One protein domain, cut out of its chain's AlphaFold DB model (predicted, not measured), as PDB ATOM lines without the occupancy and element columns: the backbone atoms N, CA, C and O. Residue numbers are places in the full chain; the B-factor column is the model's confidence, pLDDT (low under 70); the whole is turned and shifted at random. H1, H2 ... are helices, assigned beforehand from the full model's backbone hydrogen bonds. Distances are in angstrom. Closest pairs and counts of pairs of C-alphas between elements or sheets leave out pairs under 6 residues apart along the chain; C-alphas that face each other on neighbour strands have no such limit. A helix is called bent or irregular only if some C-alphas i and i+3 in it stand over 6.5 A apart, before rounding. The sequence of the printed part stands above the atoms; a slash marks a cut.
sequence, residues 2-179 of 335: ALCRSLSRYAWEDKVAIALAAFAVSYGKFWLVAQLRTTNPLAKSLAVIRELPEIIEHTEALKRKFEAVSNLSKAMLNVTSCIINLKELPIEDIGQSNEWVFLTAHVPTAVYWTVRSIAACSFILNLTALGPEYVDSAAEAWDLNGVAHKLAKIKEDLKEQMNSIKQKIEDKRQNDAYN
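Overview. This is residues 2 to 179 of the 335 residues of the protein "protein SIEVE ELEMENT OCCLUSION B-like" of Coffea arabica (UniProt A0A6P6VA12). The domain is a loose rod of long helices: H2, H5 and H6b lie side by side, and H8 packs along H5 and runs past them, its residues 174 to 179 sticking out free. Short H3 and H4 lie at the other end, H7 folds back on H6b, and H1 lies off to the side. The printed part has 178 residues with eight named helices, H1 to H8 in order, and no named strand: all helix. It is loose, with a radius of gyration of the C-alphas of 20.6 A, and spans 72 by 32 by 27 A.

Along the chain. H1, residues 2 to 6, begins at C-alpha 2 (-12.418, -10.855, -25.869). H2 is residues 12 to 36, 36.0 A from first to last C-alpha, H3 residues 41 to 49, and H4 residues 54 to 57, irregular, with C-alphas 54 and 57 7.5 A apart. H5 is residues 60 to 87, 41.5 A. H6, residues 98 to 128, was assigned as one helix by its hydrogen bonds but is bent, C-alphas 105 and 108 being 6.6 A apart; its arms are H6a, residues 98 to 105, and H6b, residues 108 to 128. H7 is residues 132 to 141; H8, residues 144 to 179, 52.0 A, ends at C-alpha 179 (-43.223, -47.140, -2.169).

Arrangement. H2, H5, H6b, H7 and H8 form a bundle, a group of helices side by side. H2 touches H6b, the same way at a shallow tilt of 20 degrees, closest at C-alphas Val 16 and Val 111, 5.9 A. H5 touches H8, the same way at 19 degrees, closest at C-alphas Leu 72 and Ala 148, 5.2 A. Every O i to N i+4 pair is within hydrogen-bond range in H1, H3, H6a, H6b and H8, against 20 of 21 in H2, 23 of 24 in H5 and 5 of 6 in H7; H4 is too short for one.

Size, cuts and confidence. The farthest C-alphas, Pro 41 and Asn 179, are 72.3 A apart. The printed part has no cut and no long link. pLDDT is under 70 in residues 2 to 6, 51 to 62, 90 to 97 and 128 to 141.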
ATOM      1  N   ALA A   2     -11.234 -11.687 -26.158       59.75
ATOM      2  CA  ALA A   2     -12.418 -10.855 -25.869       59.75
ATOM      3  C   ALA A   2     -13.759 -11.630 -25.834       59.75
ATOM      4  O   ALA A   2     -14.597 -11.367 -24.972       59.75
ATOM      5  N   LEU A   3     -13.932 -12.637 -26.705       60.09
ATOM      6  CA  LEU A   3     -15.137 -13.481 -26.749       60.09
ATOM      7  C   LEU A   3     -15.345 -14.262 -25.436       60.09
ATOM      8  O   LEU A   3     -16.411 -14.186 -24.837       60.09
ATOM      9  N   CYS A   4     -14.305 -14.943 -24.937       57.53
ATOM     10  CA  CYS A   4     -14.384 -15.725 -23.696       57.53
ATOM     11  C   CYS A   4     -14.670 -14.858 -22.461       57.53
ATOM     12  O   CYS A   4     -15.357 -15.308 -21.550       57.53
ATOM     13  N   ARG A   5     -14.174 -13.611 -22.430       65.62
ATOM     14  CA  ARG A   5     -14.469 -12.663 -21.342       65.62
ATOM     15  C   ARG A   5     -15.918 -12.179 -21.393       65.62
ATOM     16  O   ARG A   5     -16.579 -12.174 -20.359       65.62
ATOM     17  N   SER A   6     -16.420 -11.851 -22.581       69.06
ATOM     18  CA  SER A   6     -17.800 -11.375 -22.778       69.06
ATOM     19  C   SER A   6     -18.836 -12.471 -22.499       69.06
ATOM     20  O   SER A   6     -19.885 -12.205 -21.927       69.06
ATOM     21  N   LEU A   7     -18.503 -13.722 -22.829       70.50
ATOM     22  CA  LEU A   7     -19.354 -14.894 -22.616       70.50
ATOM     23  C   LEU A   7     -19.173 -15.557 -21.239       70.50
ATOM     24  O   LEU A   7     -19.803 -16.572 -20.962       70.50
ATOM     25  N   SER A   8     -18.316 -15.022 -20.363       76.12
ATOM     26  CA  SER A   8     -17.963 -15.669 -19.086       76.12
ATOM     27  C   SER A   8     -19.144 -15.823 -18.121       76.12
ATOM     28  O   SER A   8     -19.207 -16.822 -17.412       76.12
ATOM     29  N   ARG A   9     -20.082 -14.866 -18.133       81.38
ATOM     30  CA  ARG A   9     -21.241 -14.798 -17.222       81.38
ATOM     31  C   ARG A   9     -22.457 -15.607 -17.678       81.38
ATOM     32  O   ARG A   9     -23.394 -15.761 -16.907       81.38
ATOM     33  N   TYR A  10     -22.457 -16.077 -18.921       82.50
ATOM     34  CA  TYR A  10     -23.577 -16.814 -19.502       82.50
ATOM     35  C   TYR A  10     -23.506 -18.303 -19.145       82.50
ATOM     36  O   TYR A  10     -22.414 -18.828 -18.907       82.50
ATOM     37  N   ALA A  11     -24.645 -18.997 -19.140       87.62
ATOM     38  CA  ALA A  11     -24.667 -20.454 -19.036       87.62
ATOM     39  C   ALA A  11     -24.176 -21.102 -20.347       87.62
ATOM     40  O   ALA A  11     -24.048 -20.434 -21.374       87.62
ATOM     41  N   TRP A  12     -23.822 -22.388 -20.330       88.69
ATOM     42  CA  TRP A  12     -23.196 -23.051 -21.485       88.69
ATOM     43  C   TRP A  12     -24.107 -23.080 -22.717       88.69
ATOM     44  O   TRP A  12     -23.647 -22.810 -23.829       88.69
ATOM     45  N   GLU A  13     -25.393 -23.331 -22.501       87.69
ATOM     46  CA  GLU A  13     -26.468 -23.276 -23.486       87.69
ATOM     47  C   GLU A  13     -26.615 -21.880 -24.110       87.69
ATOM     48  O   GLU A  13     -26.693 -21.748 -25.332       87.69
ATOM     49  N   ASP A  14     -26.542 -20.824 -23.299       89.44
ATOM     50  CA  ASP A  14     -26.668 -19.446 -23.772       89.44
ATOM     51  C   ASP A  14     -25.454 -19.063 -24.621       89.44
ATOM     52  O   ASP A  14     -25.588 -18.438 -25.672       89.44
ATOM     53  N   LYS A  15     -24.249 -19.480 -24.205       88.94
ATOM     54  CA  LYS A  15     -23.012 -19.223 -24.960       88.94
ATOM     55  C   LYS A  15     -23.088 -19.811 -26.360       88.94
ATOM     56  O   LYS A  15     -22.715 -19.134 -27.319       88.94
ATOM     57  N   VAL A  16     -23.542 -21.060 -26.479       90.94
ATOM     58  CA  VAL A  16     -23.638 -21.723 -27.783       90.94
ATOM     59  C   VAL A  16     -24.769 -21.132 -28.625       90.94
ATOM     60  O   VAL A  16     -24.553 -20.873 -29.806       90.94
ATOM     61  N   ALA A  17     -25.919 -20.806 -28.024       91.06
ATOM     62  CA  ALA A  17     -27.036 -20.174 -28.721       91.06
ATOM     63  C   ALA A  17     -26.665 -18.785 -29.271       91.06
ATOM     64  O   ALA A  17     -26.900 -18.501 -30.446       91.06
ATOM     65  N   ILE A  18     -26.016 -17.941 -28.461       90.62
ATOM     66  CA  ILE A  18     -25.558 -16.604 -28.874       90.62
ATOM     67  C   ILE A  18     -24.511 -16.711 -29.988       90.62
ATOM     68  O   ILE A  18     -24.598 -15.993 -30.987       90.62
ATOM     69  N   ALA A  19     -23.533 -17.612 -29.850       90.75
ATOM     70  CA  ALA A  19     -22.514 -17.818 -30.875       90.75
ATOM     71  C   ALA A  19     -23.137 -18.275 -32.203       90.75
ATOM     72  O   ALA A  19     -22.783 -17.758 -33.265       90.75
ATOM     73  N   LEU A  20     -24.094 -19.206 -32.146       90.88
ATOM     74  CA  LEU A  20     -24.772 -19.730 -33.327       90.88
ATOM     75  C   LEU A  20     -25.670 -18.678 -33.986       90.88
ATOM     76  O   LEU A  20     -25.686 -18.578 -35.210       90.88
ATOM     77  N   ALA A  21     -26.356 -17.844 -33.201       91.12
ATOM     78  CA  ALA A  21     -27.139 -16.724 -33.716       91.12
ATOM     79  C   ALA A  21     -26.252 -15.690 -34.432       91.12
ATOM     80  O   ALA A  21     -26.560 -15.266 -35.547       91.12
ATOM     81  N   ALA A  22     -25.108 -15.329 -33.840       90.06
ATOM     82  CA  ALA A  22     -24.141 -14.423 -34.461       90.06
ATOM     83  C   ALA A  22     -23.576 -14.996 -35.775       90.06
ATOM     84  O   ALA A  22     -23.443 -14.276 -36.773       90.06
ATOM     85  N   PHE A  23     -23.295 -16.302 -35.796       88.50
ATOM     86  CA  PHE A  23     -22.893 -17.013 -37.006       88.50
ATOM     87  C   PHE A  23     -23.991 -16.998 -38.069       88.50
ATOM     88  O   PHE A  23     -23.714 -16.632 -39.205       88.50
ATOM     89  N   ALA A  24     -25.235 -17.320 -37.709       90.12
ATOM     90  CA  ALA A  24     -26.361 -17.354 -38.637       90.12
ATOM     91  C   ALA A  24     -26.595 -15.995 -39.314       90.12
ATOM     92  O   ALA A  24     -26.811 -15.941 -40.523       90.12
ATOM     93  N   VAL A  25     -26.472 -14.887 -38.574       88.31
ATOM     94  CA  VAL A  25     -26.562 -13.532 -39.144       88.31
ATOM     95  C   VAL A  25     -25.418 -13.264 -40.125       88.31
ATOM     96  O   VAL A  25     -25.643 -12.698 -41.196       88.31
ATOM     97  N   SER A  26     -24.194 -13.658 -39.776       83.25
ATOM     98  CA  SER A  26     -23.009 -13.427 -40.611       83.25
ATOM     99  C   SER A  26     -23.047 -14.277 -41.886       83.25
ATOM    100  O   SER A  26     -22.897 -13.754 -42.991       83.25
ATOM    101  N   TYR A  27     -23.348 -15.565 -41.739       83.00
ATOM    102  CA  TYR A  27     -23.491 -16.523 -42.829       83.00
ATOM    103  C   TYR A  27     -24.675 -16.185 -43.736       83.00
ATOM    104  O   TYR A  27     -24.517 -16.130 -44.951       83.00
ATOM    105  N   GLY A  28     -25.844 -15.878 -43.169       82.56
ATOM    106  CA  GLY A  28     -27.042 -15.535 -43.935       82.56
ATOM    107  C   GLY A  28     -26.853 -14.280 -44.785       82.56
ATOM    108  O   GLY A  28     -27.230 -14.265 -45.954       82.56
ATOM    109  N   LYS A  29     -26.187 -13.248 -44.244       81.38
ATOM    110  CA  LYS A  29     -25.826 -12.037 -45.004       81.38
ATOM    111  C   LYS A  29     -24.899 -12.336 -46.178       81.38
ATOM    112  O   LYS A  29     -25.030 -11.693 -47.212       81.38
ATOM    113  N   PHE A  30     -23.939 -13.241 -46.009       78.31
ATOM    114  CA  PHE A  30     -23.060 -13.669 -47.094       78.31
ATOM    115  C   PHE A  30     -23.851 -14.465 -48.145       78.31
ATOM    116  O   PHE A  30     -23.816 -14.145 -49.332       78.31
ATOM    117  N   TRP A  31     -24.616 -15.459 -47.695       77.50
ATOM    118  CA  TRP A  31     -25.326 -16.399 -48.556       77.50
ATOM    119  C   TRP A  31     -26.413 -15.734 -49.399       77.50
ATOM    120  O   TRP A  31     -26.502 -15.984 -50.597       77.50
ATOM    121  N   LEU A  32     -27.185 -14.818 -48.807       81.19
ATOM    122  CA  LEU A  32     -28.222 -14.066 -49.516       81.19
ATOM    123  C   LEU A  32     -27.644 -13.267 -50.693       81.19
ATOM    124  O   LEU A  32     -28.222 -13.231 -51.776       81.19
ATOM    125  N   VAL A  33     -26.480 -12.647 -50.490       79.25
ATOM    126  CA  VAL A  33     -25.792 -11.850 -51.515       79.25
ATOM    127  C   VAL A  33     -25.211 -12.756 -52.595       79.25
ATOM    128  O   VAL A  33     -25.349 -12.451 -53.775       79.25
ATOM    129  N   ALA A  34     -24.622 -13.890 -52.204       74.88
ATOM    130  CA  ALA A  34     -24.103 -14.884 -53.137       74.88
ATOM    131  C   ALA A  34     -25.206 -15.468 -54.040       74.88
ATOM    132  O   ALA A  34     -25.005 -15.578 -55.246       74.88
ATOM    133  N   GLN A  35     -26.382 -15.787 -53.485       75.31
ATOM    134  CA  GLN A  35     -27.510 -16.347 -54.239       75.31
ATOM    135  C   GLN A  35     -28.168 -15.340 -55.190       75.31
ATOM    136  O   GLN A  35     -28.534 -15.695 -56.307       75.31
ATOM    137  N   LEU A  36     -28.341 -14.089 -54.755       79.50
ATOM    138  CA  LEU A  36     -29.059 -13.070 -55.528       79.50
ATOM    139  C   LEU A  36     -28.168 -12.308 -56.517       79.50
ATOM    140  O   LEU A  36     -28.676 -11.488 -57.278       79.50
ATOM    141  N   ARG A  37     -26.854 -12.563 -56.535       73.19
ATOM    142  CA  ARG A  37     -25.885 -11.852 -57.387       73.19
ATOM    143  C   ARG A  37     -26.246 -11.884 -58.877       73.19
ATOM    144  O   ARG A  37     -25.997 -10.903 -59.573       73.19
ATOM    145  N   THR A  38     -26.814 -12.990 -59.358       72.62
ATOM    146  CA  THR A  38     -27.130 -13.207 -60.781       72.62
ATOM    147  C   THR A  38     -28.474 -12.613 -61.200       72.62
ATOM    148  O   THR A  38     -28.681 -12.323 -62.374       72.62
ATOM    149  N   THR A  39     -29.382 -12.396 -60.248       81.88
ATOM    150  CA  THR A  39     -30.767 -11.974 -60.510       81.88
ATOM    151  C   THR A  39     -31.054 -10.542 -60.072       81.88
ATOM    152  O   THR A  39     -31.919  -9.890 -60.653       81.88
ATOM    153  N   ASN A  40     -30.338 -10.022 -59.069       84.31
ATOM    154  CA  ASN A  40     -30.604  -8.721 -58.466       84.31
ATOM    155  C   ASN A  40     -29.407  -7.756 -58.633       84.31
ATOM    156  O   ASN A  40     -28.324  -8.015 -58.093       84.31
ATOM    157  N   PRO A  41     -29.585  -6.600 -59.301       85.00
ATOM    158  CA  PRO A  41     -28.501  -5.644 -59.533       85.00
ATOM    159  C   PRO A  41     -27.939  -5.036 -58.237       85.00
ATOM    160  O   PRO A  41     -26.737  -4.794 -58.157       85.00
ATOM    161  N   LEU A  42     -28.757  -4.858 -57.192       86.06
ATOM    162  CA  LEU A  42     -28.285  -4.376 -55.887       86.06
ATOM    163  C   LEU A  42     -27.391  -5.409 -55.200       86.06
ATOM    164  O   LEU A  42     -26.370  -5.048 -54.620       86.06
ATOM    165  N   ALA A  43     -27.738  -6.697 -55.292       82.19
ATOM    166  CA  ALA A  43     -26.900  -7.773 -54.767       82.19
ATOM    167  C   ALA A  43     -25.561  -7.849 -55.516       82.19
ATOM    168  O   ALA A  43     -24.526  -8.051 -54.885       82.19
ATOM    169  N   LYS A  44     -25.562  -7.602 -56.835       80.12
ATOM    170  CA  LYS A  44     -24.341  -7.500 -57.648       80.12
ATOM    171  C   LYS A  44     -23.436  -6.354 -57.183       80.12
ATOM    172  O   LYS A  44     -22.256  -6.585 -56.940       80.12
ATOM    173  N   SER A  45     -23.978  -5.151 -56.986       82.12
ATOM    174  CA  SER A  45     -23.215  -4.014 -56.446       82.12
ATOM    175  C   SER A  45     -22.700  -4.281 -55.027       82.12
ATOM    176  O   SER A  45     -21.549  -3.979 -54.721       82.12
ATOM    177  N   LEU A  46     -23.515  -4.895 -54.165       82.00
ATOM    178  CA  LEU A  46     -23.115  -5.231 -52.798       82.00
ATOM    179  C   LEU A  46     -22.024  -6.314 -52.754       82.00
ATOM    180  O   LEU A  46     -21.163  -6.273 -51.879       82.00
ATOM    181  N   ALA A  47     -22.045  -7.269 -53.686       75.94
ATOM    182  CA  ALA A  47     -21.010  -8.291 -53.817       75.94
ATOM    183  C   ALA A  47     -19.651  -7.675 -54.183       75.94
ATOM    184  O   ALA A  47     -18.643  -8.077 -53.611       75.94
ATOM    185  N   VAL A  48     -19.635  -6.668 -55.065       77.25
ATOM    186  CA  VAL A  48     -18.417  -5.915 -55.416       77.25
ATOM    187  C   VAL A  48     -17.879  -5.147 -54.207       77.25
ATOM    188  O   VAL A  48     -16.697  -5.243 -53.903       77.25
ATOM    189  N   ILE A  49     -18.747  -4.450 -53.465       79.94
ATOM    190  CA  ILE A  49     -18.356  -3.696 -52.254       79.94
ATOM    191  C   ILE A  49     -17.778  -4.614 -51.167       79.94
ATOM    192  O   ILE A  49     -16.939  -4.191 -50.379       79.94
ATOM    193  N   ARG A  50     -18.247  -5.863 -51.095       70.88
ATOM    194  CA  ARG A  50     -17.797  -6.860 -50.114       70.88
ATOM    195  C   ARG A  50     -16.668  -7.755 -50.613       70.88
ATOM    196  O   ARG A  50     -16.382  -8.748 -49.950       70.88
ATOM    197  N   GLU A  51     -16.080  -7.435 -51.763       68.94
ATOM    198  CA  GLU A  51     -14.976  -8.193 -52.360       68.94
ATOM    199  C   GLU A  51     -15.312  -9.688 -52.549       68.94
ATOM    200  O   GLU A  51     -14.452 -10.559 -52.460       68.94
ATOM    201  N   LEU A  52     -16.584 -10.027 -52.815       69.62
ATOM    202  CA  LEU A  52     -16.953 -11.413 -53.113       69.62
ATOM    203  C   LEU A  52     -16.418 -11.788 -54.505       69.62
ATOM    204  O   LEU A  52     -16.737 -11.079 -55.472       69.62
ATOM    205  N   PRO A  53     -15.724 -12.931 -54.671       63.44
ATOM    206  CA  PRO A  53     -15.105 -13.286 -55.943       63.44
ATOM    207  C   PRO A  53     -16.163 -13.370 -57.037       63.44
ATOM    208  O   PRO A  53     -17.263 -13.877 -56.805       63.44
ATOM    209  N   GLU A  54     -15.841 -12.908 -58.243       56.38
ATOM    210  CA  GLU A  54     -16.714 -13.053 -59.421       56.38
ATOM    211  C   GLU A  54     -16.996 -14.526 -59.774       56.38
ATOM    212  O   GLU A  54     -18.010 -14.838 -60.386       56.38
ATOM    213  N   ILE A  55     -16.156 -15.440 -59.285       52.72
ATOM    214  CA  ILE A  55     -16.044 -16.856 -59.669       52.72
ATOM    215  C   ILE A  55     -17.100 -17.773 -59.016       52.72
ATOM    216  O   ILE A  55     -16.982 -18.995 -59.055       52.72
ATOM    217  N   ILE A  56     -18.163 -17.230 -58.410       55.16
ATOM    218  CA  ILE A  56     -19.226 -18.075 -57.826       55.16
ATOM    219  C   ILE A  56     -19.884 -18.962 -58.908       55.16
ATOM    220  O   ILE A  56     -20.378 -20.043 -58.596       55.16
ATOM    221  N   GLU A  57     -19.819 -18.558 -60.180       53.38
ATOM    222  CA  GLU A  57     -20.458 -19.257 -61.303       53.38
ATOM    223  C   GLU A  57     -19.687 -20.482 -61.845       53.38
ATOM    224  O   GLU A  57     -20.300 -21.305 -62.524       53.38
ATOM    225  N   HIS A  58     -18.390 -20.676 -61.540       51.75
ATOM    226  CA  HIS A  58     -17.553 -21.613 -62.323       51.75
ATOM    227  C   HIS A  58     -16.591 -22.536 -61.558       51.75
ATOM    228  O   HIS A  58     -15.678 -23.094 -62.165       51.75
ATOM    229  N   THR A  59     -16.760 -22.774 -60.256       56.72
ATOM    230  CA  THR A  59     -15.841 -23.687 -59.546       56.72
ATOM    231  C   THR A  59     -16.586 -24.716 -58.706       56.72
ATOM    232  O   THR A  59     -17.070 -24.420 -57.615       56.72
ATOM    233  N   GLU A  60     -16.630 -25.969 -59.178       65.06
ATOM    234  CA  GLU A  60     -17.148 -27.114 -58.409       65.06
ATOM    235  C   GLU A  60     -16.540 -27.201 -56.999       65.06
ATOM    236  O   GLU A  60     -17.221 -27.583 -56.047       65.06
ATOM    237  N   ALA A  61     -15.278 -26.786 -56.842       64.56
ATOM    238  CA  ALA A  61     -14.584 -26.728 -55.559       64.56
ATOM    239  C   ALA A  61     -15.283 -25.806 -54.545       64.56
ATOM    240  O   ALA A  61     -15.414 -26.151 -53.372       64.56
ATOM    241  N   LEU A  62     -15.791 -24.653 -54.990       67.06
ATOM    242  CA  LEU A  62     -16.481 -23.704 -54.120       67.06
ATOM    243  C   LEU A  62     -17.849 -24.244 -53.676       67.06
ATOM    244  O   LEU A  62     -18.224 -24.120 -52.510       67.06
ATOM    245  N   LYS A  63     -18.560 -24.935 -54.576       72.44
ATOM    246  CA  LYS A  63     -19.822 -25.620 -54.261       72.44
ATOM    247  C   LYS A  63     -19.635 -26.703 -53.191       72.44
ATOM    248  O   LYS A  63     -20.385 -26.719 -52.218       72.44
ATOM    249  N   ARG A  64     -18.602 -27.550 -53.319       73.19
ATOM    250  CA  ARG A  64     -18.265 -28.583 -52.315       73.19
ATOM    251  C   ARG A  64     -17.933 -27.974 -50.946       73.19
ATOM    252  O   ARG A  64     -18.334 -28.509 -49.916       73.19
ATOM    253  N   LYS A  65     -17.260 -26.819 -50.914       70.88
ATOM    254  CA  LYS A  65     -16.945 -26.088 -49.672       70.88
ATOM    255  C   LYS A  65     -18.195 -25.530 -48.991       70.88
ATOM    256  O   LYS A  65     -18.335 -25.654 -47.775       70.88
ATOM    257  N   PHE A  66     -19.132 -24.972 -49.756       76.31
ATOM    258  CA  PHE A  66     -20.420 -24.543 -49.203       76.31
ATOM    259  C   PHE A  66     -21.234 -25.708 -48.655       76.31
ATOM    260  O   PHE A  66     -21.853 -25.579 -47.599       76.31
ATOM    261  N   GLU A  67     -21.202 -26.849 -49.334       79.62
ATOM    262  CA  GLU A  67     -21.830 -28.069 -48.845       79.62
ATOM    263  C   GLU A  67     -21.196 -28.541 -47.527       79.62
ATOM    264  O   GLU A  67     -21.920 -28.824 -46.572       79.62
ATOM    265  N   ALA A  68     -19.864 -28.515 -47.413       80.38
ATOM    266  CA  ALA A  68     -19.158 -28.826 -46.170       80.38
ATOM    267  C   ALA A  68     -19.545 -27.873 -45.022       80.38
ATOM    268  O   ALA A  68     -19.871 -28.329 -43.924       80.38
ATOM    269  N   VAL A  69     -19.594 -26.558 -45.275       82.81
ATOM    270  CA  VAL A  69     -20.046 -25.556 -44.289       82.81
ATOM    271  C   VAL A  69     -21.512 -25.771 -43.906       82.81
ATOM    272  O   VAL A  69     -21.860 -25.664 -42.731       82.81
ATOM    273  N   SER A  70     -22.378 -26.114 -44.861       84.19
ATOM    274  CA  SER A  70     -23.796 -26.411 -44.615       84.19
ATOM    275  C   SER A  70     -23.972 -27.660 -43.748       84.19
ATOM    276  O   SER A  70     -24.700 -27.633 -42.752       84.19
ATOM    277  N   ASN A  71     -23.245 -28.736 -44.052       85.69
ATOM    278  CA  ASN A  71     -23.263 -29.969 -43.268       85.69
ATOM    279  C   ASN A  71     -22.735 -29.740 -41.848       85.69
ATOM    280  O   ASN A  71     -23.366 -30.168 -40.878       85.69
ATOM    281  N   LEU A  72     -21.647 -28.979 -41.703       87.81
ATOM    282  CA  LEU A  72     -21.124 -28.595 -40.397       87.81
ATOM    283  C   LEU A  72     -22.113 -27.703 -39.630       87.81
ATOM    284  O   LEU A  72     -22.309 -27.891 -38.433       87.81
ATOM    285  N   SER A  73     -22.815 -26.797 -40.315       88.12
ATOM    286  CA  SER A  73     -23.868 -25.957 -39.722       88.12
ATOM    287  C   SER A  73     -25.034 -26.780 -39.179       88.12
ATOM    288  O   SER A  73     -25.489 -26.539 -38.060       88.12
ATOM    289  N   LYS A  74     -25.471 -27.808 -39.915       89.31
ATOM    290  CA  LYS A  74     -26.473 -28.770 -39.428       89.31
ATOM    291  C   LYS A  74     -25.969 -29.541 -38.207       89.31
ATOM    292  O   LYS A  74     -26.723 -29.727 -37.253       89.31
ATOM    293  N   ALA A  75     -24.706 -29.970 -38.203       89.12
ATOM    294  CA  ALA A  75     -24.111 -30.652 -37.053       89.12
ATOM    295  C   ALA A  75     -24.075 -29.747 -35.806       89.12
ATOM    296  O   ALA A  75     -24.485 -30.178 -34.729       89.12
ATOM    297  N   MET A  76     -23.681 -28.478 -35.963       92.62
ATOM    298  CA  MET A  76     -23.690 -27.474 -34.890       92.62
ATOM    299  C   MET A  76     -25.100 -27.240 -34.327       92.62
ATOM    300  O   MET A  76     -25.279 -27.237 -33.109       92.62
ATOM    301  N   LEU A  77     -26.111 -27.097 -35.192       91.44
ATOM    302  CA  LEU A  77     -27.517 -26.947 -34.785       91.44
ATOM    303  C   LEU A  77     -28.015 -28.155 -33.988       91.44
ATOM    304  O   LEU A  77     -28.635 -27.990 -32.940       91.44
ATOM    305  N   ASN A  78     -27.701 -29.365 -34.451       91.00
ATOM    306  CA  ASN A  78     -28.105 -30.594 -33.775       91.00
ATOM    307  C   ASN A  78     -27.507 -30.702 -32.364       91.00
ATOM    308  O   ASN A  78     -28.232 -31.013 -31.423       91.00
ATOM    309  N   VAL A  79     -26.208 -30.424 -32.205       91.62
ATOM    310  CA  VAL A  79     -25.547 -30.434 -30.886       91.62
ATOM    311  C   VAL A  79     -26.132 -29.354 -29.976       91.62
ATOM    312  O   VAL A  79     -26.418 -29.623 -28.812       91.62
ATOM    313  N   THR A  80     -26.380 -28.156 -30.508       91.62
ATOM    314  CA  THR A  80     -27.004 -27.049 -29.761       91.62
ATOM    315  C   THR A  80     -28.397 -27.440 -29.262       91.62
ATOM    316  O   THR A  80     -28.701 -27.243 -28.090       91.62
ATOM    317  N   SER A  81     -29.223 -28.056 -30.114       90.75
ATOM    318  CA  SER A  81     -30.546 -28.556 -29.720       90.75
ATOM    319  C   SER A  81     -30.450 -29.612 -28.615       90.75
ATOM    320  O   SER A  81     -31.204 -29.538 -27.650       90.75
ATOM    321  N   CYS A  82     -29.486 -30.539 -28.682       87.69
ATOM    322  CA  CYS A  82     -29.248 -31.499 -27.598       87.69
ATOM    323  C   CYS A  82     -28.893 -30.811 -26.268       87.69
ATOM    324  O   CYS A  82     -29.417 -31.204 -25.230       87.69
ATOM    325  N   ILE A  83     -28.044 -29.778 -26.294       89.19
ATOM    326  CA  ILE A  83     -27.651 -29.021 -25.093       89.19
ATOM    327  C   ILE A  83     -28.844 -28.255 -24.501       89.19
ATOM    328  O   ILE A  83     -28.996 -28.213 -23.284       89.19
ATOM    329  N   ILE A  84     -29.708 -27.671 -25.336       87.88
ATOM    330  CA  ILE A  84     -30.911 -26.965 -24.868       87.88
ATOM    331  C   ILE A  84     -31.900 -27.955 -24.242       87.88
ATOM    332  O   ILE A  84     -32.328 -27.754 -23.110       87.88
ATOM    333  N   ASN A  85     -32.180 -29.071 -24.920       86.12
ATOM    334  CA  ASN A  85     -33.089 -30.107 -24.418       86.12
ATOM    335  C   ASN A  85     -32.606 -30.728 -23.096       86.12
ATOM    336  O   ASN A  85     -33.413 -31.225 -22.316       86.12
ATOM    337  N   LEU A  86     -31.293 -30.716 -22.835       83.38
ATOM    338  CA  LEU A  86     -30.722 -31.163 -21.566       83.38
ATOM    339  C   LEU A  86     -31.139 -30.262 -20.394       83.38
ATOM    340  O   LEU A  86     -31.392 -30.762 -19.300       83.38
ATOM    341  N   LYS A  87     -31.240 -28.947 -20.613       79.81
ATOM    342  CA  LYS A  87     -31.684 -27.987 -19.591       79.81
ATOM    343  C   LYS A  87     -33.160 -28.153 -19.231       79.81
ATOM    344  O   LYS A  87     -33.545 -27.857 -18.107       79.81
ATOM    345  N   GLU A  88     -33.974 -28.615 -20.175       79.50
ATOM    346  CA  GLU A  88     -35.416 -28.812 -19.982       79.50
ATOM    347  C   GLU A  88     -35.758 -30.067 -19.166       79.50
ATOM    348  O   GLU A  88     -36.927 -30.307 -18.862       79.50
ATOM    349  N   LEU A  89     -34.768 -30.889 -18.803       76.69
ATOM    350  CA  LEU A  89     -35.017 -32.058 -17.969       76.69
ATOM    351  C   LEU A  89     -35.365 -31.633 -16.534       76.69
ATOM    352  O   LEU A  89     -34.769 -30.692 -16.020       76.69
ATOM    353  N   PRO A  90     -36.299 -32.321 -15.858       69.44
ATOM    354  CA  PRO A  90     -36.581 -32.071 -14.449       69.44
ATOM    355  C   PRO A  90     -35.385 -32.532 -13.596       69.44
ATOM    356  O   PRO A  90     -35.201 -33.721 -13.344       69.44
ATOM    357  N   ILE A  91     -34.531 -31.581 -13.201       66.06
ATOM    358  CA  ILE A  91     -33.266 -31.833 -12.478       66.06
ATOM    359  C   ILE A  91     -33.505 -32.113 -10.987       66.06
ATOM    360  O   ILE A  91     -32.676 -32.764 -10.351       66.06
ATOM    361  N   GLU A  92     -34.623 -31.645 -10.426       64.19
ATOM    362  CA  GLU A  92     -34.899 -31.676  -8.979       64.19
ATOM    363  C   GLU A  92     -34.812 -33.093  -8.382       64.19
ATOM    364  O   GLU A  92     -34.305 -33.259  -7.276       64.19
ATOM    365  N   ASP A  93     -35.161 -34.125  -9.156       58.06
ATOM    366  CA  ASP A  93     -35.175 -35.512  -8.683       58.06
ATOM    367  C   ASP A  93     -33.812 -36.230  -8.765       58.06
ATOM    368  O   ASP A  93     -33.614 -37.248  -8.086       58.06
ATOM    369  N   ILE A  94     -32.872 -35.748  -9.599       61.06
ATOM    370  CA  ILE A  94     -31.646 -36.482 -10.003       61.06
ATOM    371  C   ILE A  94     -30.365 -35.631 -10.004       61.06
ATOM    372  O   ILE A  94     -29.285 -36.172 -10.225       61.06
ATOM    373  N   GLY A  95     -30.411 -34.337  -9.679       58.19
ATOM    374  CA  GLY A  95     -29.258 -33.422  -9.780       58.19
ATOM    375  C   GLY A  95     -27.958 -33.854  -9.071       58.19
ATOM    376  O   GLY A  95     -26.902 -33.297  -9.360       58.19
ATOM    377  N   GLN A  96     -28.005 -34.859  -8.189       59.78
ATOM    378  CA  GLN A  96     -26.850 -35.450  -7.499       59.78
ATOM    379  C   GLN A  96     -26.394 -36.824  -8.040       59.78
ATOM    380  O   GLN A  96     -25.451 -37.400  -7.501       59.78
ATOM    381  N   SER A  97     -27.024 -37.376  -9.084       68.88
ATOM    382  CA  SER A  97     -26.582 -38.642  -9.687       68.88
ATOM    383  C   SER A  97     -25.209 -38.491 -10.355       68.88
ATOM    384  O   SER A  97     -24.934 -37.507 -11.049       68.88
ATOM    385  N   ASN A  98     -24.366 -39.514 -10.203       71.81
ATOM    386  CA  ASN A  98     -23.094 -39.671 -10.911       71.81
ATOM    387  C   ASN A  98     -23.247 -39.537 -12.442       71.81
ATOM    388  O   ASN A  98     -22.357 -38.995 -13.095       71.81
ATOM    389  N   GLU A  99     -24.375 -39.961 -13.016       71.69
ATOM    390  CA  GLU A  99     -24.640 -39.844 -14.452       71.69
ATOM    391  C   GLU A  99     -24.968 -38.414 -14.886       71.69
ATOM    392  O   GLU A  99     -24.528 -37.982 -15.950       71.69
ATOM    393  N   TRP A 100     -25.690 -37.654 -14.056       74.88
ATOM    394  CA  TRP A 100     -25.956 -36.235 -14.313       74.88
ATOM    395  C   TRP A 100     -24.660 -35.417 -14.274       74.88
ATOM    396  O   TRP A 100     -24.399 -34.584 -15.147       74.88
ATOM    397  N   VAL A 101     -23.798 -35.703 -13.295       77.62
ATOM    398  CA  VAL A 101     -22.462 -35.098 -13.189       77.62
ATOM    399  C   VAL A 101     -21.603 -35.450 -14.407       77.62
ATOM    400  O   VAL A 101     -20.956 -34.575 -14.982       77.62
ATOM    401  N   PHE A 102     -21.628 -36.708 -14.853       77.00
ATOM    402  CA  PHE A 102     -20.894 -37.130 -16.043       77.00
ATOM    403  C   PHE A 102     -21.404 -36.428 -17.313       77.00
ATOM    404  O   PHE A 102     -20.609 -35.894 -18.087       77.00
ATOM    405  N   LEU A 103     -22.724 -36.347 -17.508       78.12
ATOM    406  CA  LEU A 103     -23.317 -35.681 -18.670       78.12
ATOM    407  C   LEU A 103     -22.989 -34.182 -18.702       78.12
ATOM    408  O   LEU A 103     -22.577 -33.645 -19.733       78.12
ATOM    409  N   THR A 104     -23.104 -33.500 -17.562       78.12
ATOM    410  CA  THR A 104     -22.779 -32.068 -17.457       78.12
ATOM    411  C   THR A 104     -21.290 -31.780 -17.671       78.12
ATOM    412  O   THR A 104     -20.954 -30.706 -18.171       78.12
ATOM    413  N   ALA A 105     -20.393 -32.739 -17.417       84.06
ATOM    414  CA  ALA A 105     -18.968 -32.619 -17.743       84.06
ATOM    415  C   ALA A 105     -18.679 -32.642 -19.259       84.06
ATOM    416  O   ALA A 105     -17.704 -32.037 -19.718       84.06
ATOM    417  N   HIS A 106     -19.539 -33.276 -20.064       84.25
ATOM    418  CA  HIS A 106     -19.406 -33.296 -21.525       84.25
ATOM    419  C   HIS A 106     -19.939 -32.028 -22.208       84.25
ATOM    420  O   HIS A 106     -19.482 -31.688 -23.306       84.25
ATOM    421  N   VAL A 107     -20.832 -31.276 -21.555       87.25
ATOM    422  CA  VAL A 107     -21.436 -30.050 -22.107       87.25
ATOM    423  C   VAL A 107     -20.391 -28.980 -22.475       87.25
ATOM    424  O   VAL A 107     -20.415 -28.522 -23.619       87.25
ATOM    425  N   PRO A 108     -19.420 -28.604 -21.614       88.81
ATOM    426  CA  PRO A 108     -18.373 -27.646 -21.983       88.81
ATOM    427  C   PRO A 108     -17.572 -28.072 -23.217       88.81
ATOM    428  O   PRO A 108     -17.238 -27.241 -24.063       88.81
ATOM    429  N   THR A 109     -17.294 -29.372 -23.343       88.88
ATOM    430  CA  THR A 109     -16.575 -29.934 -24.492       88.88
ATOM    431  C   THR A 109     -17.404 -29.787 -25.766       88.88
ATOM    432  O   THR A 109     -16.889 -29.317 -26.782       88.88
ATOM    433  N   ALA A 110     -18.697 -30.110 -25.715       90.50
ATOM    434  CA  ALA A 110     -19.614 -29.942 -26.840       90.50
ATOM    435  C   ALA A 110     -19.744 -28.471 -27.274       90.50
ATOM    436  O   ALA A 110     -19.675 -28.165 -28.470       90.50
ATOM    437  N   VAL A 111     -19.849 -27.544 -26.313       91.19
ATOM    438  CA  VAL A 111     -19.873 -26.100 -26.590       91.19
ATOM    439  C   VAL A 111     -18.566 -25.642 -27.228       91.19
ATOM    440  O   VAL A 111     -18.597 -24.928 -28.229       91.19
ATOM    441  N   TYR A 112     -17.418 -26.081 -26.709       90.19
ATOM    442  CA  TYR A 112     -16.115 -25.754 -27.284       90.19
ATOM    443  C   TYR A 112     -16.011 -26.188 -28.751       90.19
ATOM    444  O   TYR A 112     -15.653 -25.370 -29.599       90.19
ATOM    445  N   TRP A 113     -16.355 -27.443 -29.067       91.12
ATOM    446  CA  TRP A 113     -16.302 -27.940 -30.445       91.12
ATOM    447  C   TRP A 113     -17.268 -27.185 -31.356       91.12
ATOM    448  O   TRP A 113     -16.901 -26.853 -32.477       91.12
ATOM    449  N   THR A 114     -18.453 -26.827 -30.861       92.19
ATOM    450  CA  THR A 114     -19.433 -26.046 -31.628       92.19
ATOM    451  C   THR A 114     -18.925 -24.631 -31.921       92.19
ATOM    452  O   THR A 114     -18.929 -24.194 -33.069       92.19
ATOM    453  N   VAL A 115     -18.406 -23.919 -30.915       90.44
ATOM    454  CA  VAL A 115     -17.856 -22.560 -31.085       90.44
ATOM    455  C   VAL A 115     -16.607 -22.568 -31.970       90.44
ATOM    456  O   VAL A 115     -16.424 -21.669 -32.793       90.44
ATOM    457  N   ARG A 116     -15.760 -23.596 -31.853       87.19
ATOM    458  CA  ARG A 116     -14.606 -23.789 -32.740       87.19
ATOM    459  C   ARG A 116     -15.047 -23.964 -34.195       87.19
ATOM    460  O   ARG A 116     -14.465 -23.329 -35.069       87.19
ATOM    461  N   SER A 117     -16.081 -24.763 -34.447       89.69
ATOM    462  CA  SER A 117     -16.653 -24.949 -35.786       89.69
ATOM    463  C   SER A 117     -17.233 -23.656 -36.357       89.69
ATOM    464  O   SER A 117     -16.997 -23.346 -37.521       89.69
ATOM    465  N   ILE A 118     -17.908 -22.846 -35.532       90.75
ATOM    466  CA  ILE A 118     -18.389 -21.513 -35.929       90.75
ATOM    467  C   ILE A 118     -17.224 -20.628 -36.390       90.75
ATOM    468  O   ILE A 118     -17.309 -19.980 -37.438       90.75
ATOM    469  N   ALA A 119     -16.134 -20.598 -35.618       87.69
ATOM    470  CA  ALA A 119     -14.954 -19.809 -35.954       87.69
ATOM    471  C   ALA A 119     -14.297 -20.296 -37.256       87.69
ATOM    472  O   ALA A 119     -13.969 -19.470 -38.107       87.69
ATOM    473  N   ALA A 120     -14.176 -21.615 -37.444       86.12
ATOM    474  CA  ALA A 120     -13.640 -22.218 -38.662       86.12
ATOM    475  C   ALA A 120     -14.486 -21.861 -39.896       86.12
ATOM    476  O   ALA A 120     -13.955 -21.335 -40.873       86.12
ATOM    477  N   CYS A 121     -15.811 -22.050 -39.831       83.81
ATOM    478  CA  CYS A 121     -16.729 -21.667 -40.907       83.81
ATOM    479  C   CYS A 121     -16.614 -20.176 -41.240       83.81
ATOM    480  O   CYS A 121     -16.524 -19.811 -42.408       83.81
ATOM    481  N   SER A 122     -16.584 -19.314 -40.221       84.00
ATOM    482  CA  SER A 122     -16.463 -17.862 -40.413       84.00
ATOM    483  C   SER A 122     -15.146 -17.487 -41.095       84.00
ATOM    484  O   SER A 122     -15.126 -16.637 -41.980       84.00
ATOM    485  N   PHE A 123     -14.049 -18.149 -40.721       81.19
ATOM    486  CA  PHE A 123     -12.740 -17.943 -41.331       81.19
ATOM    487  C   PHE A 123     -12.719 -18.365 -42.806       81.19
ATOM    488  O   PHE A 123     -12.279 -17.593 -43.652       81.19
ATOM    489  N   ILE A 124     -13.267 -19.536 -43.136       77.94
ATOM    490  CA  ILE A 124     -13.361 -20.033 -44.519       77.94
ATOM    491  C   ILE A 124     -14.225 -19.125 -45.397       77.94
ATOM    492  O   ILE A 124     -13.860 -18.836 -46.536       77.94
ATOM    493  N   LEU A 125     -15.350 -18.636 -44.872       75.12
ATOM    494  CA  LEU A 125     -16.222 -17.706 -45.593       75.12
ATOM    495  C   LEU A 125     -15.516 -16.377 -45.881       75.12
ATOM    496  O   LEU A 125     -15.654 -15.846 -46.978       75.12
ATOM    497  N   ASN A 126     -14.718 -15.875 -44.936       74.31
ATOM    498  CA  ASN A 126     -13.910 -14.675 -45.148       74.31
ATOM    499  C   ASN A 126     -12.784 -14.916 -46.165       74.31
ATOM    500  O   ASN A 126     -12.576 -14.091 -47.045       74.31
ATOM    501  N   LEU A 127     -12.093 -16.059 -46.099       70.94
ATOM    502  CA  LEU A 127     -11.052 -16.415 -47.071       70.94
ATOM    503  C   LEU A 127     -11.601 -16.663 -48.473       70.94
ATOM    504  O   LEU A 127     -10.883 -16.478 -49.450       70.94
ATOM    505  N   THR A 128     -12.875 -17.037 -48.587       66.94
ATOM    506  CA  THR A 128     -13.531 -17.172 -49.886       66.94
ATOM    507  C   THR A 128     -13.456 -15.867 -50.676       66.94
ATOM    508  O   THR A 128     -13.313 -15.946 -51.886       66.94
ATOM    509  N   ALA A 129     -13.439 -14.695 -50.027       62.31
ATOM    510  CA  ALA A 129     -13.226 -13.395 -50.677       62.31
ATOM    511  C   ALA A 129     -11.828 -13.224 -51.310       62.31
ATOM    512  O   ALA A 129     -11.676 -12.492 -52.280       62.31
ATOM    513  N   LEU A 130     -10.816 -13.937 -50.805       64.31
ATOM    514  CA  LEU A 130      -9.408 -13.793 -51.197       64.31
ATOM    515  C   LEU A 130      -8.964 -14.777 -52.300       64.31
ATOM    516  O   LEU A 130      -7.844 -14.672 -52.792       64.31
ATOM    517  N   GLY A 131      -9.829 -15.713 -52.708       63.41
ATOM    518  CA  GLY A 131      -9.589 -16.647 -53.817       63.41
ATOM    519  C   GLY A 131      -9.501 -18.128 -53.405       63.41
ATOM    520  O   GLY A 131      -9.264 -18.443 -52.240       63.41
ATOM    521  N   PRO A 132      -9.709 -19.072 -54.347       61.97
ATOM    522  CA  PRO A 132      -9.895 -20.496 -54.043       61.97
ATOM    523  C   PRO A 132      -8.665 -21.198 -53.437       61.97
ATOM    524  O   PRO A 132      -8.850 -22.060 -52.578       61.97
ATOM    525  N   GLU A 133      -7.447 -20.791 -53.808       61.69
ATOM    526  CA  GLU A 133      -6.175 -21.405 -53.374       61.69
ATOM    527  C   GLU A 133      -5.913 -21.243 -51.864       61.69
ATOM    528  O   GLU A 133      -5.503 -22.182 -51.176       61.69
ATOM    529  N   TYR A 134      -6.240 -20.075 -51.302       60.53
ATOM    530  CA  TYR A 134      -6.155 -19.821 -49.857       60.53
ATOM    531  C   TYR A 134      -7.217 -20.589 -49.064       60.53
ATOM    532  O   TYR A 134      -7.061 -20.830 -47.868       60.53
ATOM    533  N   VAL A 135      -8.304 -20.995 -49.721       59.75
ATOM    534  CA  VAL A 135      -9.413 -21.695 -49.074       59.75
ATOM    535  C   VAL A 135      -9.159 -23.199 -48.977       59.75
ATOM    536  O   VAL A 135      -9.584 -23.798 -47.994       59.75
ATOM    537  N   ASP A 136      -8.480 -23.819 -49.950       62.91
ATOM    538  CA  ASP A 136      -8.146 -25.256 -49.882       62.91
ATOM    539  C   ASP A 136      -7.179 -25.551 -48.730       62.91
ATOM    540  O   ASP A 136      -7.478 -26.382 -47.871       62.91
ATOM    541  N   SER A 137      -6.107 -24.762 -48.612       64.50
ATOM    542  CA  SER A 137      -5.160 -24.869 -47.492       64.50
ATOM    543  C   SER A 137      -5.820 -24.630 -46.128       64.50
ATOM    544  O   SER A 137      -5.508 -25.312 -45.153       64.50
ATOM    545  N   ALA A 138      -6.778 -23.702 -46.042       62.03
ATOM    546  CA  ALA A 138      -7.502 -23.429 -44.806       62.03
ATOM    547  C   ALA A 138      -8.532 -24.515 -44.454       62.03
ATOM    548  O   ALA A 138      -8.651 -24.882 -43.287       62.03
ATOM    549  N   ALA A 139      -9.285 -25.039 -45.425       62.19
ATOM    550  CA  ALA A 139     -10.277 -26.083 -45.173       62.19
ATOM    551  C   ALA A 139      -9.623 -27.390 -44.694       62.19
ATOM    552  O   ALA A 139     -10.152 -28.033 -43.786       62.19
ATOM    553  N   GLU A 140      -8.459 -27.735 -45.250       67.38
ATOM    554  CA  GLU A 140      -7.630 -28.853 -44.790       67.38
ATOM    555  C   GLU A 140      -7.016 -28.578 -43.411       67.38
ATOM    556  O   GLU A 140      -7.106 -29.424 -42.523       67.38
ATOM    557  N   ALA A 141      -6.484 -27.372 -43.174       69.06
ATOM    558  CA  ALA A 141      -5.920 -26.994 -41.873       69.06
ATOM    559  C   ALA A 141      -6.944 -27.041 -40.724       69.06
ATOM    560  O   ALA A 141      -6.583 -27.286 -39.570       69.06
ATOM    561  N   TRP A 142      -8.221 -26.795 -41.025       74.94
ATOM    562  CA  TRP A 142      -9.311 -26.852 -40.051       74.94
ATOM    563  C   TRP A 142     -10.045 -28.199 -40.007       74.94
ATOM    564  O   TRP A 142     -10.892 -28.362 -39.127       74.94
ATOM    565  N   ASP A 143      -9.719 -29.138 -40.906       81.81
ATOM    566  CA  ASP A 143     -10.311 -30.479 -41.023       81.81
ATOM    567  C   ASP A 143     -11.836 -30.486 -40.810       81.81
ATOM    568  O   ASP A 143     -12.377 -31.098 -39.885       81.81
ATOM    569  N   LEU A 144     -12.564 -29.745 -41.652       77.19
ATOM    570  CA  LEU A 144     -14.012 -29.555 -41.481       77.19
ATOM    571  C   LEU A 144     -14.788 -30.869 -41.433       77.19
ATOM    572  O   LEU A 144     -15.773 -30.973 -40.700       77.19
ATOM    573  N   ASN A 145     -14.356 -31.860 -42.211       78.06
ATOM    574  CA  ASN A 145     -15.015 -33.153 -42.267       78.06
ATOM    575  C   ASN A 145     -14.766 -33.960 -40.984       78.06
ATOM    576  O   ASN A 145     -15.716 -34.485 -40.402       78.06
ATOM    577  N   GLY A 146     -13.527 -33.991 -40.478       83.69
ATOM    578  CA  GLY A 146     -13.221 -34.615 -39.191       83.69
ATOM    579  C   GLY A 146     -13.919 -33.917 -38.023       83.69
ATOM    580  O   GLY A 146     -14.455 -34.576 -37.128       83.69
ATOM    581  N   VAL A 147     -14.021 -32.585 -38.056       84.94
ATOM    582  CA  VAL A 147     -14.768 -31.808 -37.058       84.94
ATOM    583  C   VAL A 147     -16.275 -32.081 -37.141       84.94
ATOM    584  O   VAL A 147     -16.919 -32.234 -36.100       84.94
ATOM    585  N   ALA A 148     -16.848 -32.202 -38.343       84.00
ATOM    586  CA  ALA A 148     -18.252 -32.568 -38.531       84.00
ATOM    587  C   ALA A 148     -18.550 -33.967 -37.970       84.00
ATOM    588  O   ALA A 148     -19.503 -34.131 -37.207       84.00
ATOM    589  N   HIS A 149     -17.696 -34.950 -38.269       85.69
ATOM    590  CA  HIS A 149     -17.793 -36.297 -37.706       85.69
ATOM    591  C   HIS A 149     -17.676 -36.279 -36.175       85.69
ATOM    592  O   HIS A 149     -18.424 -36.953 -35.469       85.69
ATOM    593  N   LYS A 150     -16.773 -35.458 -35.627       89.19
ATOM    594  CA  LYS A 150     -16.612 -35.307 -34.179       89.19
ATOM    595  C   LYS A 150     -17.850 -34.715 -33.507       89.19
ATOM    596  O   LYS A 150     -18.247 -35.201 -32.451       89.19
ATOM    597  N   LEU A 151     -18.478 -33.701 -34.106       88.75
ATOM    598  CA  LEU A 151     -19.739 -33.144 -33.607       88.75
ATOM    599  C   LEU A 151     -20.891 -34.150 -33.706       88.75
ATOM    600  O   LEU A 151     -21.713 -34.210 -32.795       88.75
ATOM    601  N   ALA A 152     -20.939 -34.954 -34.771       88.81
ATOM    602  CA  ALA A 152     -21.920 -36.030 -34.903       88.81
ATOM    603  C   ALA A 152     -21.765 -37.069 -33.783       88.81
ATOM    604  O   ALA A 152     -22.751 -37.390 -33.124       88.81
ATOM    605  N   LYS A 153     -20.530 -37.491 -33.485       90.62
ATOM    606  CA  LYS A 153     -20.249 -38.388 -32.359       90.62
ATOM    607  C   LYS A 153     -20.662 -37.781 -31.015       90.62
ATOM    608  O   LYS A 153     -21.386 -38.409 -30.259       90.62
ATOM    609  N   ILE A 154     -20.277 -36.529 -30.746       89.75
ATOM    610  CA  ILE A 154     -20.671 -35.825 -29.511       89.75
ATOM    611  C   ILE A 154     -22.198 -35.784 -29.365       89.75
ATOM    612  O   ILE A 154     -22.719 -35.972 -28.271       89.75
ATOM    613  N   LYS A 155     -22.929 -35.536 -30.455       88.88
ATOM    614  CA  LYS A 155     -24.395 -35.552 -30.456       88.88
ATOM    615  C   LYS A 155     -24.942 -36.933 -30.081       88.88
ATOM    616  O   LYS A 155     -25.889 -37.000 -29.302       88.88
ATOM    617  N   GLU A 156     -24.409 -37.998 -30.673       90.44
ATOM    618  CA  GLU A 156     -24.828 -39.374 -30.382       90.44
ATOM    619  C   GLU A 156     -24.587 -39.718 -28.913       90.44
ATOM    620  O   GLU A 156     -25.546 -40.078 -28.230       90.44
ATOM    621  N   ASP A 157     -23.375 -39.457 -28.411       88.00
ATOM    622  CA  ASP A 157     -23.003 -39.666 -27.010       88.00
ATOM    623  C   ASP A 157     -23.970 -38.904 -26.077       88.00
ATOM    624  O   ASP A 157     -24.606 -39.493 -25.203       88.00
ATOM    625  N   LEU A 158     -24.184 -37.599 -26.305       86.25
ATOM    626  CA  LEU A 158     -25.103 -36.786 -25.491       86.25
ATOM    627  C   LEU A 158     -26.544 -37.318 -25.520       86.25
ATOM    628  O   LEU A 158     -27.242 -37.282 -24.504       86.25
ATOM    629  N   LYS A 159     -27.016 -37.792 -26.677       88.25
ATOM    630  CA  LYS A 159     -28.382 -38.301 -26.835       88.25
ATOM    631  C   LYS A 159     -28.571 -39.631 -26.110       88.25
ATOM    632  O   LYS A 159     -29.602 -39.820 -25.466       88.25
ATOM    633  N   GLU A 160     -27.603 -40.532 -26.209       88.06
ATOM    634  CA  GLU A 160     -27.633 -41.823 -25.525       88.06
ATOM    635  C   GLU A 160     -27.655 -41.632 -24.004       88.06
ATOM    636  O   GLU A 160     -28.521 -42.176 -23.315       88.06
ATOM    637  N   GLN A 161     -26.796 -40.749 -23.492       83.88
ATOM    638  CA  GLN A 161     -26.766 -40.419 -22.069       83.88
ATOM    639  C   GLN A 161     -28.052 -39.756 -21.584       83.88
ATOM    640  O   GLN A 161     -28.577 -40.113 -20.530       83.88
ATOM    641  N   MET A 162     -28.602 -38.829 -22.370       83.75
ATOM    642  CA  MET A 162     -29.878 -38.194 -22.055       83.75
ATOM    643  C   MET A 162     -31.015 -39.220 -21.978       83.75
ATOM    644  O   MET A 162     -31.844 -39.147 -21.074       83.75
ATOM    645  N   ASN A 163     -31.062 -40.181 -22.901       86.00
ATOM    646  CA  ASN A 163     -32.066 -41.241 -22.871       86.00
ATOM    647  C   ASN A 163     -31.903 -42.140 -21.639       86.00
ATOM    648  O   ASN A 163     -32.898 -42.455 -20.989       86.00
ATOM    649  N   SER A 164     -30.665 -42.490 -21.279       85.00
ATOM    650  CA  SER A 164     -30.371 -43.272 -20.073       85.00
ATOM    651  C   SER A 164     -30.824 -42.553 -18.796       85.00
ATOM    652  O   SER A 164     -31.485 -43.151 -17.947       85.00
ATOM    653  N   ILE A 165     -30.558 -41.248 -18.681       83.19
ATOM    654  CA  ILE A 165     -31.006 -40.447 -17.533       83.19
ATOM    655  C   ILE A 165     -32.529 -40.342 -17.501       83.19
ATOM    656  O   ILE A 165     -33.118 -40.568 -16.451       83.19
ATOM    657  N   LYS A 166     -33.186 -40.061 -18.634       83.12
ATOM    658  CA  LYS A 166     -34.657 -40.031 -18.711       83.12
ATOM    659  C   LYS A 166     -35.275 -41.342 -18.239       83.12
ATOM    660  O   LYS A 166     -36.246 -41.321 -17.491       83.12
ATOM    661  N   GLN A 167     -34.697 -42.470 -18.646       83.88
ATOM    662  CA  GLN A 167     -35.147 -43.784 -18.205       83.88
ATOM    663  C   GLN A 167     -34.991 -43.954 -16.690       83.88
ATOM    664  O   GLN A 167     -35.926 -44.405 -16.042       83.88
ATOM    665  N   LYS A 168     -33.867 -43.523 -16.110       82.06
ATOM    666  CA  LYS A 168     -33.644 -43.574 -14.658       82.06
ATOM    667  C   LYS A 168     -34.562 -42.654 -13.858       82.06
ATOM    668  O   LYS A 168     -35.000 -43.052 -12.784       82.06
ATOM    669  N   ILE A 169     -34.853 -41.451 -14.364       81.12
ATOM    670  CA  ILE A 169     -35.863 -40.555 -13.775       81.12
ATOM    671  C   ILE A 169     -37.193 -41.294 -13.701       81.12
ATOM    672  O   ILE A 169     -37.809 -41.342 -12.643       81.12
ATOM    673  N   GLU A 170     -37.604 -41.909 -14.807       81.44
ATOM    674  CA  GLU A 170     -38.866 -42.634 -14.868       81.44
ATOM    675  C   GLU A 170     -38.869 -43.862 -13.943       81.44
ATOM    676  O   GLU A 170     -39.806 -44.029 -13.169       81.44
ATOM    677  N   ASP A 171     -37.803 -44.669 -13.935       82.75
ATOM    678  CA  ASP A 171     -37.673 -45.830 -13.043       82.75
ATOM    679  C   ASP A 171     -37.718 -45.420 -11.559       82.75
ATOM    680  O   ASP A 171     -38.435 -46.036 -10.768       82.75
ATOM    681  N   LYS A 172     -36.993 -44.361 -11.166       83.19
ATOM    682  CA  LYS A 172     -37.009 -43.839  -9.790       83.19
ATOM    683  C   LYS A 172     -38.401 -43.337  -9.419       83.19
ATOM    684  O   LYS A 172     -38.919 -43.702  -8.372       83.19
ATOM    685  N   ARG A 173     -39.027 -42.556 -10.296       80.81
ATOM    686  CA  ARG A 173     -40.370 -42.012 -10.080       80.81
ATOM    687  C   ARG A 173     -41.414 -43.115  -9.910       80.81
ATOM    688  O   ARG A 173     -42.277 -43.010  -9.044       80.81
ATOM    689  N   GLN A 174     -41.327 -44.180 -10.707       79.38
ATOM    690  CA  GLN A 174     -42.182 -45.361 -10.569       79.38
ATOM    691  C   GLN A 174     -41.944 -46.080  -9.239       79.38
ATOM    692  O   GLN A 174     -42.901 -46.469  -8.573       79.38
ATOM    693  N   ASN A 175     -40.685 -46.223  -8.826       82.25
ATOM    694  CA  ASN A 175     -40.334 -46.830  -7.547       82.25
ATOM    695  C   ASN A 175     -40.823 -45.994  -6.352       82.25
ATOM    696  O   ASN A 175     -41.353 -46.547  -5.393       82.25
ATOM    697  N   ASP A 176     -40.702 -44.670  -6.419       82.56
ATOM    698  CA  ASP A 176     -41.180 -43.758  -5.378       82.56
ATOM    699  C   ASP A 176     -42.715 -43.787  -5.285       82.56
ATOM    700  O   ASP A 176     -43.262 -43.879  -4.187       82.56
ATOM    701  N   ALA A 177     -43.420 -43.822  -6.424       79.31
ATOM    702  CA  ALA A 177     -44.872 -44.010  -6.463       79.31
ATOM    703  C   ALA A 177     -45.298 -45.370  -5.879       79.31
ATOM    704  O   ALA A 177     -46.257 -45.444  -5.109       79.31
ATOM    705  N   TYR A 178     -44.564 -46.440  -6.193       79.19
ATOM    706  CA  TYR A 178     -44.793 -47.764  -5.618       79.19
ATOM    707  C   TYR A 178     -44.604 -47.765  -4.096       79.19
ATOM    708  O   TYR A 178     -45.477 -48.234  -3.368       79.19
ATOM    709  N   ASN A 179     -43.499 -47.207  -3.603       82.44
ATOM    710  CA  ASN A 179     -43.223 -47.140  -2.169       82.44
ATOM    711  C   ASN A 179     -44.280 -46.309  -1.436       82.44
ATOM    712  O   ASN A 179     -44.759 -46.737  -0.387       82.44
TER     713      ASN A 179